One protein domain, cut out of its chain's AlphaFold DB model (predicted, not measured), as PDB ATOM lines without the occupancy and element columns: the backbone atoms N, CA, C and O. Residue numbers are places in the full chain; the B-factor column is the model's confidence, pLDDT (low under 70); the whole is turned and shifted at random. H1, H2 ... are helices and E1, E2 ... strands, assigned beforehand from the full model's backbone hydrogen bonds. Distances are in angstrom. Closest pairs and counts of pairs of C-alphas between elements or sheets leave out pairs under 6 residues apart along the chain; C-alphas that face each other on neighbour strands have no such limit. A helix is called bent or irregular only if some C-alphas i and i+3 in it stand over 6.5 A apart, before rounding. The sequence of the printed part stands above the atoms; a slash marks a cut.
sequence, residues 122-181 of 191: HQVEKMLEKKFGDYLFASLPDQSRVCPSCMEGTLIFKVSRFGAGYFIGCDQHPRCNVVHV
ATOM      1  N   HIS A 122     155.613 155.998  77.796       89.00
ATOM      2  CA  HIS A 122     156.161 157.066  78.644       89.00
ATOM      3  C   HIS A 122     156.822 158.200  77.845       89.00
ATOM      4  O   HIS A 122     156.809 159.356  78.257       89.00
ATOM      5  N   GLN A 123     157.427 157.883  76.696       90.44
ATOM      6  CA  GLN A 123     157.991 158.899  75.804       90.44
ATOM      7  C   GLN A 123     156.873 159.718  75.154       90.44
ATOM      8  O   GLN A 123     156.984 160.940  75.077       90.44
ATOM      9  N   VAL A 124     155.775 159.062  74.768       90.00
ATOM     10  CA  VAL A 124     154.579 159.722  74.224       90.00
ATOM     11  C   VAL A 124     153.925 160.619  75.275       90.00
ATOM     12  O   VAL A 124     153.639 161.779  74.992       90.00
ATOM     13  N   GLU A 125     153.749 160.121  76.500       91.31
ATOM     14  CA  GLU A 125     153.212 160.888  77.631       91.31
ATOM     15  C   GLU A 125     154.052 162.138  77.897       91.31
ATOM     16  O   GLU A 125     153.509 163.238  77.939       91.31
ATOM     17  N   LYS A 126     155.382 162.003  77.974       92.38
ATOM     18  CA  LYS A 126     156.297 163.140  78.148       92.38
ATOM     19  C   LYS A 126     156.234 164.146  77.005       92.38
ATOM     20  O   LYS A 126     156.278 165.349  77.250       92.38
ATOM     21  N   MET A 127     156.168 163.671  75.764       92.75
ATOM     22  CA  MET A 127     156.074 164.532  74.585       92.75
ATOM     23  C   MET A 127     154.774 165.348  74.610       92.75
ATOM     24  O   MET A 127     154.812 166.565  74.419       92.75
ATOM     25  N   LEU A 128     153.638 164.699  74.879       90.94
ATOM     26  CA  LEU A 128     152.334 165.361  74.964       90.94
ATOM     27  C   LEU A 128     152.253 166.299  76.168       90.94
ATOM     28  O   LEU A 128     151.798 167.428  76.021       90.94
ATOM     29  N   GLU A 129     152.754 165.873  77.329       91.69
ATOM     30  CA  GLU A 129     152.814 166.707  78.529       91.69
ATOM     31  C   GLU A 129     153.656 167.962  78.294       91.69
ATOM     32  O   GLU A 129     153.260 169.051  78.687       91.69
ATOM     33  N   LYS A 130     154.786 167.842  77.588       92.19
ATOM     34  CA  LYS A 130     155.610 168.998  77.219       92.19
ATOM     35  C   LYS A 130     154.874 169.953  76.279       92.19
ATOM     36  O   LYS A 130     155.016 171.161  76.427       92.19
ATOM     37  N   LYS A 131     154.130 169.432  75.297       90.25
ATOM     38  CA  LYS A 131     153.429 170.261  74.304       90.25
ATOM     39  C   LYS A 131     152.186 170.941  74.877       90.25
ATOM     40  O   LYS A 131     151.899 172.075  74.518       90.25
ATOM     41  N   PHE A 132     151.451 170.248  75.742       89.38
ATOM     42  CA  PHE A 132     150.152 170.694  76.240       89.38
ATOM     43  C   PHE A 132     150.147 171.005  77.738       89.38
ATOM     44  O   PHE A 132     149.076 171.220  78.290       89.38
ATOM     45  N   GLY A 133     151.304 171.034  78.406       88.44
ATOM     46  CA  GLY A 133     151.421 171.173  79.862       88.44
ATOM     47  C   GLY A 133     150.647 172.359  80.428       88.44
ATOM     48  O   GLY A 133     149.906 172.192  81.393       88.44
ATOM     49  N   ASP A 134     150.728 173.510  79.760       85.38
ATOM     50  CA  ASP A 134     149.999 174.719  80.152       85.38
ATOM     51  C   ASP A 134     148.482 174.491  80.160       85.38
ATOM     52  O   ASP A 134     147.796 174.941  81.067       85.38
ATOM     53  N   TYR A 135     147.953 173.721  79.204       84.50
ATOM     54  CA  TYR A 135     146.532 173.370  79.133       84.50
ATOM     55  C   TYR A 135     146.156 172.244  80.098       84.50
ATOM     56  O   TYR A 135     145.099 172.290  80.722       84.50
ATOM     57  N   LEU A 136     147.013 171.226  80.215       86.50
ATOM     58  CA  LEU A 136     146.794 170.058  81.068       86.50
ATOM     59  C   LEU A 136     146.704 170.459  82.542       86.50
ATOM     60  O   LEU A 136     145.863 169.943  83.272       86.50
ATOM     61  N   PHE A 137     147.558 171.387  82.973       86.75
ATOM     62  CA  PHE A 137     147.713 171.754  84.379       86.75
ATOM     63  C   PHE A 137     147.141 173.136  84.730       86.75
ATOM     64  O   PHE A 137     147.197 173.521  85.895       86.75
ATOM     65  N   ALA A 138     146.526 173.851  83.775       83.38
ATOM     66  CA  ALA A 138     145.894 175.159  84.003       83.38
ATOM     67  C   ALA A 138     144.840 175.152  85.118       83.38
ATOM     68  O   ALA A 138     144.664 176.154  85.807       83.38
ATOM     69  N   SER A 139     144.112 174.044  85.282       75.00
ATOM     70  CA  SER A 139     143.036 173.929  86.270       75.00
ATOM     71  C   SER A 139     143.516 173.515  87.664       75.00
ATOM     72  O   SER A 139     142.684 173.359  88.558       75.00
ATOM     73  N   LEU A 140     144.820 173.282  87.865       79.88
ATOM     74  CA  LEU A 140     145.341 172.893  89.172       79.88
ATOM     75  C   LEU A 140     145.396 174.102  90.125       79.88
ATOM     76  O   LEU A 140     145.862 175.172  89.721       79.88
ATOM     77  N   PRO A 141     144.973 173.944  91.397       71.50
ATOM     78  CA  PRO A 141     145.129 174.978  92.417       71.50
ATOM     79  C   PRO A 141     146.591 175.419  92.525       71.50
ATOM     80  O   PRO A 141     147.499 174.585  92.555       71.50
ATOM     81  N   ASP A 142     146.817 176.733  92.536       74.31
ATOM     82  CA  ASP A 142     148.141 177.364  92.626       74.31
ATOM     83  C   ASP A 142     149.143 176.946  91.532       74.31
ATOM     84  O   ASP A 142     150.348 177.130  91.696       74.31
ATOM     85  N   GLN A 143     148.667 176.352  90.424       70.50
ATOM     86  CA  GLN A 143     149.500 175.725  89.380       70.50
ATOM     87  C   GLN A 143     150.474 174.668  89.936       70.50
ATOM     88  O   GLN A 143     151.438 174.266  89.280       70.50
ATOM     89  N   SER A 144     150.224 174.195  91.160       83.62
ATOM     90  CA  SER A 144     151.071 173.225  91.829       83.62
ATOM     91  C   SER A 144     150.739 171.831  91.329       83.62
ATOM     92  O   SER A 144     149.599 171.372  91.391       83.62
ATOM     93  N   ARG A 145     151.765 171.112  90.869       89.12
ATOM     94  CA  ARG A 145     151.640 169.703  90.473       89.12
ATOM     95  C   ARG A 145     151.721 168.745  91.659       89.12
ATOM     96  O   ARG A 145     151.764 167.537  91.444       89.12
ATOM     97  N   VAL A 146     151.758 169.238  92.896       91.69
ATOM     98  CA  VAL A 146     151.787 168.376  94.082       91.69
ATOM     99  C   VAL A 146     150.465 167.617  94.199       91.69
ATOM    100  O   VAL A 146     149.378 168.177  94.084       91.69
ATOM    101  N   CYS A 147     150.559 166.308  94.413       90.75
ATOM    102  CA  CYS A 147     149.412 165.429  94.552       90.75
ATOM    103  C   CYS A 147     148.637 165.741  95.847       90.75
ATOM    104  O   CYS A 147     149.191 165.554  96.931       90.75
ATOM    105  N   PRO A 148     147.340 166.099  95.785       88.75
ATOM    106  CA  PRO A 148     146.563 166.449  96.978       88.75
ATOM    107  C   PRO A 148     146.244 165.242  97.872       88.75
ATOM    108  O   PRO A 148     145.848 165.408  99.019       88.75
ATOM    109  N   SER A 149     146.384 164.016  97.353       90.56
ATOM    110  CA  SER A 149     146.052 162.797  98.098       90.56
ATOM    111  C   SER A 149     147.209 162.265  98.940       90.56
ATOM    112  O   SER A 149     146.952 161.690  99.991       90.56
ATOM    113  N   CYS A 150     148.456 162.384  98.471       92.75
ATOM    114  CA  CYS A 150     149.622 161.874  99.199       92.75
ATOM    115  C   CYS A 150     150.629 162.955  99.593       92.75
ATOM    116  O   CYS A 150     151.544 162.642 100.340       92.75
ATOM    117  N   MET A 151     150.496 164.191  99.095       90.00
ATOM    118  CA  MET A 151     151.375 165.345  99.355       90.00
ATOM    119  C   MET A 151     152.862 165.174  98.984       90.00
ATOM    120  O   MET A 151     153.606 166.147  99.002       90.00
ATOM    121  N   GLU A 152     153.292 163.971  98.600       91.38
ATOM    122  CA  GLU A 152     154.667 163.650  98.196       91.38
ATOM    123  C   GLU A 152     154.821 163.508  96.677       91.38
ATOM    124  O   GLU A 152     155.862 163.828  96.110       91.38
ATOM    125  N   GLY A 153     153.792 162.986  96.008       91.94
ATOM    126  CA  GLY A 153     153.842 162.685  94.581       91.94
ATOM    127  C   GLY A 153     153.567 163.893  93.693       91.94
ATOM    128  O   GLY A 153     152.970 164.881  94.117       91.94
ATOM    129  N   THR A 154     153.931 163.770  92.420       93.19
ATOM    130  CA  THR A 154     153.644 164.753  91.372       93.19
ATOM    131  C   THR A 154     152.531 164.242  90.457       93.19
ATOM    132  O   THR A 154     152.514 163.078  90.050       93.19
ATOM    133  N   LEU A 155     151.580 165.113  90.131       92.31
ATOM    134  CA  LEU A 155     150.540 164.875  89.139       92.31
ATOM    135  C   LEU A 155     151.150 164.918  87.736       92.31
ATOM    136  O   LEU A 155     151.720 165.930  87.332       92.31
ATOM    137  N   ILE A 156     151.026 163.820  86.997       92.25
ATOM    138  CA  ILE A 156     151.563 163.621  85.647       92.25
ATOM    139  C   ILE A 156     150.456 163.229  84.673       92.25
ATOM    140  O   ILE A 156     149.469 162.595  85.054       92.25
ATOM    141  N   PHE A 157     150.632 163.603  83.412       91.69
ATOM    142  CA  PHE A 157     149.762 163.186  82.325       91.69
ATOM    143  C   PHE A 157     149.993 161.710  81.999       91.69
ATOM    144  O   PHE A 157     151.131 161.254  81.887       91.69
ATOM    145  N   LYS A 158     148.901 160.966  81.837       89.06
ATOM    146  CA  LYS A 158     148.915 159.553  81.472       89.06
ATOM    147  C   LYS A 158     147.914 159.264  80.370       89.06
ATOM    148  O   LYS A 158     146.803 159.800  80.357       89.06
ATOM    149  N   VAL A 159     148.286 158.353  79.481       84.88
ATOM    150  CA  VAL A 159     147.388 157.814  78.456       84.88
ATOM    151  C   VAL A 159     146.764 156.521  78.980       84.88
ATOM    152  O   VAL A 159     147.437 155.662  79.555       84.88
ATOM    153  N   SER A 160     145.448 156.373  78.819       81.44
ATOM    154  CA  SER A 160     144.746 155.171  79.264       81.44
ATOM    155  C   SER A 160     145.171 153.952  78.447       81.44
ATOM    156  O   SER A 160     145.213 153.986  77.221       81.44
ATOM    157  N   ARG A 161     145.437 152.841  79.142       72.00
ATOM    158  CA  ARG A 161     145.737 151.538  78.525       72.00
ATOM    159  C   ARG A 161     144.479 150.778  78.101       72.00
ATOM    160  O   ARG A 161     144.559 149.897  77.256       72.00
ATOM    161  N   PHE A 162     143.340 151.090  78.723       65.38
ATOM    162  CA  PHE A 162     142.096 150.316  78.628       65.38
ATOM    163  C   PHE A 162     141.005 151.015  77.805       65.38
ATOM    164  O   PHE A 162     139.870 150.550  77.771       65.38
ATOM    165  N   GLY A 163     141.314 152.134  77.147       58.50
ATOM    166  CA  GLY A 163     140.340 152.818  76.305       58.50
ATOM    167  C   GLY A 163     140.847 154.115  75.688       58.50
ATOM    168  O   GLY A 163     141.976 154.543  75.911       58.50
ATOM    169  N   ALA A 164     139.966 154.753  74.920       60.69
ATOM    170  CA  ALA A 164     140.181 156.063  74.322       60.69
ATOM    171  C   ALA A 164     140.111 157.159  75.392       60.69
ATOM    172  O   ALA A 164     139.054 157.737  75.633       60.69
ATOM    173  N   GLY A 165     141.227 157.432  76.061       73.62
ATOM    174  CA  GLY A 165     141.254 158.461  77.087       73.62
ATOM    175  C   GLY A 165     142.643 158.761  77.616       73.62
ATOM    176  O   GLY A 165     143.615 158.055  77.358       73.62
ATOM    177  N   TYR A 166     142.708 159.835  78.374       84.25
ATOM    178  CA  TYR A 166     143.889 160.354  79.033       84.25
ATOM    179  C   TYR A 166     143.435 160.978  80.340       84.25
ATOM    180  O   TYR A 166     142.266 161.333  80.504       84.25
ATOM    181  N   PHE A 167     144.348 161.051  81.289       87.50
ATOM    182  CA  PHE A 167     144.046 161.517  82.626       87.50
ATOM    183  C   PHE A 167     145.296 162.074  83.283       87.50
ATOM    184  O   PHE A 167     146.418 161.802  82.861       87.50
ATOM    185  N   ILE A 168     145.092 162.830  84.352       90.56
ATOM    186  CA  ILE A 168     146.175 163.256  85.225       90.56
ATOM    187  C   ILE A 168     146.165 162.330  86.434       90.56
ATOM    188  O   ILE A 168     145.132 162.138  87.073       90.56
ATOM    189  N   GLY A 169     147.300 161.717  86.740       91.44
ATOM    190  CA  GLY A 169     147.431 160.794  87.863       91.44
ATOM    191  C   GLY A 169     148.728 161.009  88.622       91.44
ATOM    192  O   GLY A 169     149.653 161.641  88.124       91.44
ATOM    193  N   CYS A 170     148.819 160.461  89.829       93.25
ATOM    194  CA  CYS A 170     150.052 160.536  90.608       93.25
ATOM    195  C   CYS A 170     151.152 159.620  90.028       93.25
ATOM    196  O   CYS A 170     150.896 158.497  89.570       93.25
ATOM    197  N   ASP A 171     152.391 160.107  90.047       93.38
ATOM    198  CA  ASP A 171     153.605 159.367  89.695       93.38
ATOM    199  C   ASP A 171     153.934 158.231  90.683       93.38
ATOM    200  O   ASP A 171     154.512 157.226  90.282       93.38
ATOM    201  N   GLN A 172     153.485 158.327  91.939       93.19
ATOM    202  CA  GLN A 172     153.692 157.309  92.978       93.19
ATOM    203  C   GLN A 172     152.751 156.092  92.868       93.19
ATOM    204  O   GLN A 172     152.657 155.297  93.804       93.19
ATOM    205  N   HIS A 173     152.029 155.904  91.761       88.19
ATOM    206  CA  HIS A 173     151.261 154.673  91.525       88.19
ATOM    207  C   HIS A 173     152.188 153.434  91.586       88.19
ATOM    208  O   HIS A 173     153.266 153.471  90.992       88.19
ATOM    209  N   PRO A 174     151.814 152.325  92.260       90.94
ATOM    210  CA  PRO A 174     150.498 152.007  92.833       90.94
ATOM    211  C   PRO A 174     150.273 152.468  94.281       90.94
ATOM    212  O   PRO A 174     149.202 152.220  94.829       90.94
ATOM    213  N   ARG A 175     151.248 153.134  94.918       92.44
ATOM    214  CA  ARG A 175     151.114 153.634  96.301       92.44
ATOM    215  C   ARG A 175     150.083 154.759  96.418       92.44
ATOM    216  O   ARG A 175     149.449 154.894  97.457       92.44
ATOM    217  N   CYS A 176     149.891 155.539  95.355       92.56
ATOM    218  CA  CYS A 176     148.844 156.553  95.255       92.56
ATOM    219  C   CYS A 176     148.057 156.386  93.948       92.56
ATOM    220  O   CYS A 176     148.634 156.402  92.861       92.56
ATOM    221  N   ASN A 177     146.734 156.234  94.064       90.50
ATOM    222  CA  ASN A 177     145.824 155.935  92.950       90.50
ATOM    223  C   ASN A 177     144.887 157.099  92.611       90.50
ATOM    224  O   ASN A 177     143.848 156.889  91.987       90.50
ATOM    225  N   VAL A 178     145.228 158.322  93.030       89.88
ATOM    226  CA  VAL A 178     144.422 159.491  92.677       89.88
ATOM    227  C   VAL A 178     144.430 159.695  91.162       89.88
ATOM    228  O   VAL A 178     145.479 159.643  90.510       89.88
ATOM    229  N   VAL A 179     143.242 159.940  90.622       87.00
ATOM    230  CA  VAL A 179     143.021 160.358  89.243       87.00
ATOM    231  C   VAL A 179     142.321 161.702  89.306       87.00
ATOM    232  O   VAL A 179     141.268 161.833  89.926       87.00
ATOM    233  N   HIS A 180     142.932 162.708  88.699       81.50
ATOM    234  CA  HIS A 180     142.358 164.032  88.578       81.50
ATOM    235  C   HIS A 180     141.649 164.142  87.228       81.50
ATOM    236  O   HIS A 180     142.229 163.856  86.175       81.50
ATOM    237  N   VAL A 181     140.374 164.527  87.272       67.19
ATOM    238  CA  VAL A 181     139.573 164.755  86.071       67.19
ATOM    239  C   VAL A 181     139.932 166.127  85.522       67.19
ATOM    240  O   VAL A 181     139.841 167.127  86.229       67.19
TER     241      VAL A 181
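AT A GLANCE: This is residues 122 to 181 of the 191 residues of the protein "DNA topoisomerase 1" of Glycine soja (UniProt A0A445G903). A kinked helix, H1, packs beside strand E1 of a small two-stranded hairpin, E1 and E2, and a long loop, residues 138 to 154, leads from the helix back to the hairpin. The hairpin's turn, residues 160 to 165, sticks out, and near the end of the printed part residues 179 to 180 pair with E2. The printed part has 60 residues with one named helix and two named strands, in the order H1, E1, E2; the sheet is E1 - E2, antiparallel. The class is mixed, helices and strands, with under half of the residues in named elements. The whole is compact and rounded, with a radius of gyration of the C-alphas of 11.1 A and spans of 27 by 25 by 19 A.

HOW THE PARTS SIT: H1, residues 122 to 137, is irregular: C-alphas 131 and 134 are 8.1 A apart, against about 5 A in a regular helix, and it has a kink of 75 degrees near residue 131. In H1, 10 of 12 O i to N i+4 pairs are within hydrogen-bond range. H1 and E1, residues 155 to 159, have 7 pairs of C-alphas within 8 A, the closest being those of Glu 125 and Lys 158, 5.9 A apart. E1 and E2, residues 166 to 170, form an antiparallel hairpin, with 144 degrees between their directions. N 156 and O 169 are 2.8 A apart and N 167 and O 158 2.9 A, within hydrogen-bond range. Residues 168 to 169 of E2 pair antiparallel with residues 179 to 180. The closest C-alphas of H1 and E2, those of Leu 136 and Ile 168, are 8.0 A apart.

IN THESE COORDINATES: H1 begins at C-alpha 122, (156.161, 157.066, 78.644), and measures 17.9 A. E1 measures 13.2 A. E2 measures 13.1 A and ends at C-alpha 170, (150.052, 160.536, 90.608).

THE WHOLE: The C-alphas farthest apart, those of Asp 142 and Phe 162, are 31.0 A apart. The printed part has no cut. The link from H1 to E1 is long, 17 residues. Residues 162 to 164 and residue 181 have pLDDT under 70.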